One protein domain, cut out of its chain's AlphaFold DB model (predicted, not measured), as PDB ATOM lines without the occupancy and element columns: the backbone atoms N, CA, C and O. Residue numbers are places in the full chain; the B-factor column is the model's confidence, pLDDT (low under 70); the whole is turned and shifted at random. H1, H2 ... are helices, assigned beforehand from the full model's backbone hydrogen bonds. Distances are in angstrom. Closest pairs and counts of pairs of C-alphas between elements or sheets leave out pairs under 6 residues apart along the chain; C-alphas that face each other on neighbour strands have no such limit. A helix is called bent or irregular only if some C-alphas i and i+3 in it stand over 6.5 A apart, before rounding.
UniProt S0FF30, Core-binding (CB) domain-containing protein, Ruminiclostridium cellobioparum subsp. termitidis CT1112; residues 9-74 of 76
ATOM      1  N   LEU A   9     117.343 129.767 109.513       85.69
ATOM      2  CA  LEU A   9     118.458 128.929 109.079       85.69
ATOM      3  C   LEU A   9     117.996 127.622 108.429       85.69
ATOM      4  O   LEU A   9     118.592 127.212 107.436       85.69
ATOM      5  N   GLU A  10     116.930 126.998 108.932       86.38
ATOM      6  CA  GLU A  10     116.325 125.823 108.291       86.38
ATOM      7  C   GLU A  10     115.788 126.175 106.902       86.38
ATOM      8  O   GLU A  10     116.085 125.485 105.926       86.38
ATOM      9  N   LEU A  11     115.068 127.296 106.787       88.31
ATOM     10  CA  LEU A  11     114.520 127.742 105.508       88.31
ATOM     11  C   LEU A  11     115.627 128.145 104.521       88.31
ATOM     12  O   LEU A  11     115.538 127.842 103.332       88.31
ATOM     13  N   LEU A  12     116.690 128.792 105.009       90.62
ATOM     14  CA  LEU A  12     117.875 129.098 104.211       90.62
ATOM     15  C   LEU A  12     118.576 127.822 103.732       90.62
ATOM     16  O   LEU A  12     119.024 127.770 102.586       90.62
ATOM     17  N   ASN A  13     118.660 126.795 104.577       91.19
ATOM     18  CA  ASN A  13     119.240 125.518 104.189       91.19
ATOM     19  C   ASN A  13     118.436 124.890 103.043       91.19
ATOM     20  O   ASN A  13     119.008 124.687 101.974       91.19
ATOM     21  N   SER A  14     117.120 124.716 103.205       90.56
ATOM     22  CA  SER A  14     116.242 124.186 102.149       90.56
ATOM     23  C   SER A  14     116.254 125.038 100.875       90.56
ATOM     24  O   SER A  14     116.267 124.501  99.768       90.56
ATOM     25  N   PHE A  15     116.340 126.368 100.987       91.12
ATOM     26  CA  PHE A  15     116.497 127.239  99.819       91.12
ATOM     27  C   PHE A  15     117.747 126.873  99.006       91.12
ATOM     28  O   PHE A  15     117.705 126.754  97.781       91.12
ATOM     29  N   VAL A  16     118.872 126.666  99.683       92.50
ATOM     30  CA  VAL A  16     120.143 126.391  99.019       92.50
ATOM     31  C   VAL A  16     120.261 124.935  98.553       92.50
ATOM     32  O   VAL A  16     120.896 124.687  97.527       92.50
ATOM     33  N   THR A  17     119.700 123.975  99.294       92.25
ATOM     34  CA  THR A  17     119.856 122.535  99.023       92.25
ATOM     35  C   THR A  17     118.760 121.950  98.147       92.25
ATOM     36  O   THR A  17     119.014 120.957  97.475       92.25
ATOM     37  N   GLU A  18     117.567 122.542  98.137       92.12
ATOM     38  CA  GLU A  18     116.407 122.017  97.410       92.12
ATOM     39  C   GLU A  18     115.957 122.997  96.324       92.12
ATOM     40  O   GLU A  18     115.912 122.639  95.149       92.12
ATOM     41  N   TYR A  19     115.690 124.259  96.679       91.38
ATOM     42  CA  TYR A  19     115.119 125.226  95.733       91.38
ATOM     43  C   TYR A  19     116.100 125.637  94.626       91.38
ATOM     44  O   TYR A  19     115.757 125.564  93.445       91.38
ATOM     45  N   LEU A  20     117.329 126.038  94.972       91.88
ATOM     46  CA  LEU A  20     118.331 126.428  93.974       91.88
ATOM     47  C   LEU A  20     118.668 125.304  92.974       91.88
ATOM     48  O   LEU A  20     118.621 125.571  91.775       91.88
ATOM     49  N   PRO A  21     119.003 124.071  93.397       92.69
ATOM     50  CA  PRO A  21     119.297 123.004  92.444       92.69
ATOM     51  C   PRO A  21     118.041 122.438  91.772       92.69
ATOM     52  O   PRO A  21     118.082 122.155  90.580       92.69
ATOM     53  N   GLY A  22     116.937 122.271  92.507       90.44
ATOM     54  CA  GLY A  22     115.747 121.574  92.017       90.44
ATOM     55  C   GLY A  22     114.793 122.465  91.227       90.44
ATOM     56  O   GLY A  22     114.446 122.139  90.097       90.44
ATOM     57  N   ALA A  23     114.373 123.593  91.803       88.56
ATOM     58  CA  ALA A  23     113.382 124.472  91.178       88.56
ATOM     59  C   ALA A  23     114.011 125.462  90.186       88.56
ATOM     60  O   ALA A  23     113.418 125.758  89.152       88.56
ATOM     61  N   VAL A  24     115.205 125.981  90.497       89.00
ATOM     62  CA  VAL A  24     115.901 126.967  89.648       89.00
ATOM     63  C   VAL A  24     116.875 126.306  88.667       89.00
ATOM     64  O   VAL A  24     117.193 126.897  87.639       89.00
ATOM     65  N   GLY A  25     117.368 125.097  88.960       91.44
ATOM     66  CA  GLY A  25     118.400 124.450  88.140       91.44
ATOM     67  C   GLY A  25     119.749 125.176  88.192       91.44
ATOM     68  O   GLY A  25     120.498 125.184  87.215       91.44
ATOM     69  N   ALA A  26     120.059 125.844  89.306       92.81
ATOM     70  CA  ALA A  26     121.273 126.638  89.447       92.81
ATOM     71  C   ALA A  26     122.537 125.763  89.388       92.81
ATOM     72  O   ALA A  26     122.605 124.692  89.992       92.81
ATOM     73  N   SER A  27     123.584 126.257  88.718       95.25
ATOM     74  CA  SER A  27     124.860 125.537  88.645       95.25
ATOM     75  C   SER A  27     125.503 125.362  90.034       95.25
ATOM     76  O   SER A  27     125.306 126.209  90.915       95.25
ATOM     77  N   PRO A  28     126.353 124.338  90.245       93.69
ATOM     78  CA  PRO A  28     127.058 124.149  91.516       93.69
ATOM     79  C   PRO A  28     127.870 125.379  91.952       93.69
ATOM     80  O   PRO A  28     127.901 125.728  93.134       93.69
ATOM     81  N   ASN A  29     128.480 126.079  90.990       94.81
ATOM     82  CA  ASN A  29     129.222 127.313  91.245       94.81
ATOM     83  C   ASN A  29     128.292 128.442  91.700       94.81
ATOM     84  O   ASN A  29     128.612 129.149  92.653       94.81
ATOM     85  N   THR A  30     127.113 128.565  91.085       94.31
ATOM     86  CA  THR A  30     126.079 129.517  91.509       94.31
ATOM     87  C   THR A  30     125.646 129.225  92.945       94.31
ATOM     88  O   THR A  30     125.689 130.118  93.787       94.31
ATOM     89  N   ILE A  31     125.322 127.970  93.274       94.19
ATOM     90  CA  ILE A  31     124.921 127.563  94.632       94.19
ATOM     91  C   ILE A  31     126.022 127.896  95.652       94.19
ATOM     92  O   ILE A  31     125.740 128.433  96.728       94.19
ATOM     93  N   LYS A  32     127.291 127.633  95.313       94.81
ATOM     94  CA  LYS A  32     128.447 127.968  96.161       94.81
ATOM     95  C   LYS A  32     128.568 129.476  96.397       94.81
ATOM     96  O   LYS A  32     128.785 129.889  97.538       94.81
ATOM     97  N   SER A  33     128.382 130.289  95.360       95.69
ATOM     98  CA  SER A  33     128.382 131.751  95.475       95.69
ATOM     99  C   SER A  33     127.254 132.255  96.380       95.69
ATOM    100  O   SER A  33     127.504 133.086  97.252       95.69
ATOM    101  N   TYR A  34     126.043 131.698  96.265       94.81
ATOM    102  CA  TYR A  34     124.925 132.039  97.155       94.81
ATOM    103  C   TYR A  34     125.220 131.679  98.619       94.81
ATOM    104  O   TYR A  34     125.025 132.517  99.501       94.81
ATOM    105  N   LYS A  35     125.770 130.485  98.898       93.38
ATOM    106  CA  LYS A  35     126.215 130.101 100.256       93.38
ATOM    107  C   LYS A  35     127.200 131.117 100.836       93.38
ATOM    108  O   LYS A  35     127.067 131.528 101.990       93.38
ATOM    109  N   ALA A  36     128.184 131.527 100.038       95.06
ATOM    110  CA  ALA A  36     129.187 132.496 100.460       95.06
ATOM    111  C   ALA A  36     128.567 133.874 100.752       95.06
ATOM    112  O   ALA A  36     128.865 134.461 101.794       95.06
ATOM    113  N   ALA A  37     127.675 134.352  99.882       95.75
ATOM    114  CA  ALA A  37     126.983 135.627 100.045       95.75
ATOM    115  C   ALA A  37     126.104 135.652 101.305       95.75
ATOM    116  O   ALA A  37     126.215 136.578 102.108       95.75
ATOM    117  N   PHE A  38     125.300 134.611 101.546       93.12
ATOM    118  CA  PHE A  38     124.482 134.530 102.760       93.12
ATOM    119  C   PHE A  38     125.326 134.464 104.031       93.12
ATOM    120  O   PHE A  38     124.977 135.094 105.026       93.12
ATOM    121  N   ARG A  39     126.473 133.774 104.005       92.62
ATOM    122  CA  ARG A  39     127.403 133.765 105.141       92.62
ATOM    123  C   ARG A  39     127.928 135.168 105.460       92.62
ATOM    124  O   ARG A  39     127.990 135.537 106.630       92.62
ATOM    125  N   LEU A  40     128.293 135.944 104.436       94.88
ATOM    126  CA  LEU A  40     128.725 137.336 104.603       94.88
ATOM    127  C   LEU A  40     127.590 138.216 105.131       94.88
ATOM    128  O   LEU A  40     127.809 138.982 106.065       94.88
ATOM    129  N   LEU A  41     126.379 138.058 104.592       91.31
ATOM    130  CA  LEU A  41     125.195 138.789 105.040       91.31
ATOM    131  C   LEU A  41     124.891 138.518 106.517       91.31
ATOM    132  O   LEU A  41     124.704 139.456 107.284       91.31
ATOM    133  N   LEU A  42     124.877 137.251 106.930       89.81
ATOM    134  CA  LEU A  42     124.626 136.875 108.322       89.81
ATOM    135  C   LEU A  42     125.703 137.416 109.261       89.81
ATOM    136  O   LEU A  42     125.380 137.950 110.321       89.81
ATOM    137  N   LYS A  43     126.971 137.335 108.847       90.94
ATOM    138  CA  LYS A  43     128.086 137.917 109.596       90.94
ATOM    139  C   LYS A  43     127.912 139.430 109.760       90.94
ATOM    140  O   LYS A  43     128.025 139.921 110.876       90.94
ATOM    141  N   TYR A  44     127.577 140.142 108.687       91.38
ATOM    142  CA  TYR A  44     127.318 141.581 108.723       91.38
ATOM    143  C   TYR A  44     126.133 141.933 109.634       91.38
ATOM    144  O   TYR A  44     126.245 142.814 110.480       91.38
ATOM    145  N   MET A  45     125.008 141.222 109.514       87.69
ATOM    146  CA  MET A  45     123.819 141.470 110.340       87.69
ATOM    147  C   MET A  45     124.097 141.251 111.829       87.69
ATOM    148  O   MET A  45     123.625 142.022 112.665       87.69
ATOM    149  N   TYR A  46     124.906 140.245 112.159       87.31
ATOM    150  CA  TYR A  46     125.317 139.998 113.534       87.31
ATOM    151  C   TYR A  46     126.278 141.077 114.050       87.31
ATOM    152  O   TYR A  46     126.034 141.651 115.106       87.31
ATOM    153  N   GLN A  47     127.344 141.380 113.302       91.62
ATOM    154  CA  GLN A  47     128.413 142.276 113.755       91.62
ATOM    155  C   GLN A  47     127.995 143.752 113.763       91.62
ATOM    156  O   GLN A  47     128.220 144.443 114.748       91.62
ATOM    157  N   GLU A  48     127.355 144.223 112.694       92.00
ATOM    158  CA  GLU A  48     127.086 145.653 112.491       92.00
ATOM    159  C   GLU A  48     125.690 146.067 112.957       92.00
ATOM    160  O   GLU A  48     125.455 147.220 113.312       92.00
ATOM    161  N   LYS A  49     124.726 145.139 112.928       85.06
ATOM    162  CA  LYS A  49     123.331 145.426 113.298       85.06
ATOM    163  C   LYS A  49     122.917 144.795 114.624       85.06
ATOM    164  O   LYS A  49     121.822 145.096 115.092       85.06
ATOM    165  N   SER A  50     123.758 143.950 115.233       83.88
ATOM    166  CA  SER A  50     123.407 143.164 116.429       83.88
ATOM    167  C   SER A  50     122.104 142.366 116.248       83.88
ATOM    168  O   SER A  50     121.348 142.137 117.192       83.88
ATOM    169  N   ILE A  51     121.803 141.965 115.007       82.88
ATOM    170  CA  ILE A  51     120.621 141.179 114.665       82.88
ATOM    171  C   ILE A  51     121.039 139.716 114.554       82.88
ATOM    172  O   ILE A  51     121.780 139.334 113.650       82.88
ATOM    173  N   SER A  52     120.514 138.885 115.454       74.56
ATOM    174  CA  SER A  52     120.644 137.434 115.336       74.56
ATOM    175  C   SER A  52     119.770 136.904 114.200       74.56
ATOM    176  O   SER A  52     118.611 137.310 114.039       74.56
ATOM    177  N   ALA A  53     120.321 135.950 113.446       70.31
ATOM    178  CA  ALA A  53     119.626 135.254 112.369       70.31
ATOM    179  C   ALA A  53     118.344 134.556 112.841       70.31
ATOM    180  O   ALA A  53     117.401 134.423 112.070       70.31
ATOM    181  N   ASP A  54     118.300 134.162 114.114       67.50
ATOM    182  CA  ASP A  54     117.210 133.375 114.686       67.50
ATOM    183  C   ASP A  54     115.991 134.224 115.095       67.50
ATOM    184  O   ASP A  54     114.875 133.723 115.167       67.50
ATOM    185  N   GLN A  55     116.176 135.530 115.330       63.69
ATOM    186  CA  GLN A  55     115.134 136.369 115.940       63.69
ATOM    187  C   GLN A  55     114.416 137.327 114.991       63.69
ATOM    188  O   GLN A  55     113.248 137.635 115.225       63.69
ATOM    189  N   LYS A  56     115.090 137.873 113.970       66.94
ATOM    190  CA  LYS A  56     114.508 138.980 113.177       66.94
ATOM    191  C   LYS A  56     114.595 138.811 111.666       66.94
ATOM    192  O   LYS A  56     114.002 139.612 110.947       66.94
ATOM    193  N   LEU A  57     115.306 137.801 111.170       72.75
ATOM    194  CA  LEU A  57     115.403 137.569 109.733       72.75
ATOM    195  C   LEU A  57     114.267 136.655 109.272       72.75
ATOM    196  O   LEU A  57     113.983 135.626 109.877       72.75
ATOM    197  N   LYS A  58     113.614 137.038 108.173       78.25
ATOM    198  CA  LYS A  58     112.628 136.210 107.477       78.25
ATOM    199  C   LYS A  58     113.098 136.016 106.046       78.25
ATOM    200  O   LYS A  58     113.357 136.994 105.349       78.25
ATOM    201  N   LEU A  59     113.199 134.762 105.616       79.62
ATOM    202  CA  LEU A  59     113.396 134.421 104.213       79.62
ATOM    203  C   LEU A  59     112.016 134.173 103.600       79.62
ATOM    204  O   LEU A  59     111.213 133.436 104.166       79.62
ATOM    205  N   GLN A  60     111.716 134.819 102.477       76.50
ATOM    206  CA  GLN A  60     110.472 134.606 101.739       76.50
ATOM    207  C   GLN A  60     110.804 134.419 100.265       76.50
ATOM    208  O   GLN A  60     111.433 135.282  99.654       76.50
ATOM    209  N   ILE A  61     110.380 133.286  99.706       75.38
ATOM    210  CA  ILE A  61     110.405 133.056  98.263       75.38
ATOM    211  C   ILE A  61     109.116 133.663  97.720       75.38
ATOM    212  O   ILE A  61     108.022 133.184  98.018       75.38
ATOM    213  N   LEU A  62     109.241 134.764  96.985       73.69
ATOM    214  CA  LEU A  62     108.089 135.434  96.401       73.69
ATOM    215  C   LEU A  62     107.677 134.716  95.111       73.69
ATOM    216  O   LEU A  62     108.525 134.494  94.245       73.69
ATOM    217  N   PRO A  63     106.391 134.363  94.951       72.19
ATOM    218  CA  PRO A  63     105.897 133.891  93.670       72.19
ATOM    219  C   PRO A  63     105.916 135.039  92.655       72.19
ATOM    220  O   PRO A  63     105.791 136.207  93.019       72.19
ATOM    221  N   CYS A  64     106.017 134.706  91.366       64.25
ATOM    222  CA  CYS A  64     106.110 135.694  90.285       64.25
ATOM    223  C   CYS A  64     104.984 136.753  90.340       64.25
ATOM    224  O   CYS A  64     105.235 137.943  90.154       64.25
ATOM    225  N   TRP A  65     103.764 136.353  90.713       67.25
ATOM    226  CA  TRP A  65     102.621 137.261  90.841       67.25
ATOM    227  C   TRP A  65     102.718 138.243  92.022       67.25
ATOM    228  O   TRP A  65     102.060 139.282  92.001       67.25
ATOM    229  N   ALA A  66     103.542 137.983  93.045       67.94
ATOM    230  CA  ALA A  66     103.654 138.865  94.212       67.94
ATOM    231  C   ALA A  66     104.243 140.244  93.867       67.94
ATOM    232  O   ALA A  66     104.006 141.219  94.582       67.94
ATOM    233  N   HIS A  67     104.961 140.350  92.746       59.50
ATOM    234  CA  HIS A  67     105.450 141.626  92.228       59.50
ATOM    235  C   HIS A  67     104.329 142.504  91.647       59.50
ATOM    236  O   HIS A  67     104.446 143.727  91.683       59.50
ATOM    237  N   ILE A  68     103.223 141.910  91.181       61.78
ATOM    238  CA  ILE A  68     102.095 142.633  90.571       61.78
ATOM    239  C   ILE A  68     101.310 143.410  91.641       61.78
ATOM    240  O   ILE A  68     100.997 144.584  91.463       61.78
ATOM    241  N   ASN A  69     101.068 142.806  92.806       56.19
ATOM    242  CA  ASN A  69     100.296 143.448  93.878       56.19
ATOM    243  C   ASN A  69     101.050 144.577  94.598       56.19
ATOM    244  O   ASN A  69     100.427 145.508  95.101       56.19
ATOM    245  N   LYS A  70     102.389 144.541  94.612       57.34
ATOM    246  CA  LYS A  70     103.199 145.619  95.201       57.34
ATOM    247  C   LYS A  70     103.193 146.896  94.349       57.34
ATOM    248  O   LYS A  70     103.428 147.974  94.881       57.34
ATOM    249  N   ALA A  71     102.913 146.774  93.048       53.00
ATOM    250  CA  ALA A  71     102.715 147.912  92.151       53.00
ATOM    251  C   ALA A  71     101.310 148.530  92.300       53.00
ATOM    252  O   ALA A  71     101.159 149.742  92.182       53.00
ATOM    253  N   LEU A  72     100.296 147.722  92.626       52.78
ATOM    254  CA  LEU A  72      98.917 148.191  92.814       52.78
ATOM    255  C   LEU A  72      98.694 148.913  94.153       52.78
ATOM    256  O   LEU A  72      97.851 149.799  94.220       52.78
ATOM    257  N   SER A  73      99.485 148.627  95.194       54.81
ATOM    258  CA  SER A  73      99.421 149.372  96.465       54.81
ATOM    259  C   SER A  73     100.062 150.767  96.418       54.81
ATOM    260  O   SER A  73     100.051 151.463  97.425       54.81
ATOM    261  N   PHE A  74     100.678 151.157  95.297       49.78
ATOM    262  CA  PHE A  74     101.144 152.530  95.057       49.78
ATOM    263  C   PHE A  74     100.099 153.388  94.325       49.78
ATOM    264  O   PHE A  74     100.312 154.585  94.158       49.78
TER     265      PHE A  74
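What this domain is: This is residues 9 to 74 of the 76 residues of the protein "Core-binding (CB) domain-containing protein" of Ruminiclostridium cellobioparum subsp. termitidis CT1112 (UniProt S0FF30). Two helices, H1 and the longer H2, make a hairpin that packs near its turn; a long link then leads away to a small helix, H3, within residues 62 to 74, which stick out with no contact to the hairpin. The printed part has 66 residues, with three named helices in the order H1, H2, H3 and no named strand: all helix. It is loose, with a radius of gyration of the C-alphas of 14.3 A and spans of 37 by 31 by 17 A.

Where its parts are: Find C-alpha 9 at (118.458, 128.929, 109.079); from there H1 runs to residue 23, 19.1 A. H1 is only just irregular: C-alphas 17 and 20 are 6.6 A apart. H2 covers residues 28 to 49, 30.7 A. H3, residues 66 to 72, ends at C-alpha 72, (98.917, 148.191, 92.814).

How they stand to each other: H1 and H2 form a helical hairpin, opposite ways at a shallow tilt of 23 degrees. Look at residues 16 to 21 of H1 and 28 to 35 of H2, where alone they touch; the closest C-alphas, of Val 16 and Ile 31, are 6.6 A apart. H3 is apart from both. Every O i to N i+4 pair is within hydrogen-bond range in H2, 9 of 11 in H1, and 1 of 3 in H3, beside 2 of 4 O i to N i+3 pairs.

The domain as a whole: The C-alphas of Pro 28 and Phe 74, the two farthest apart, are 38.6 A apart. The printed part has no cut; the link from H1 to H2 is tight, that from H2 to H3 long, 16 residues. Look for pLDDT under 70 at residues 54 to 56 and 64 to 74.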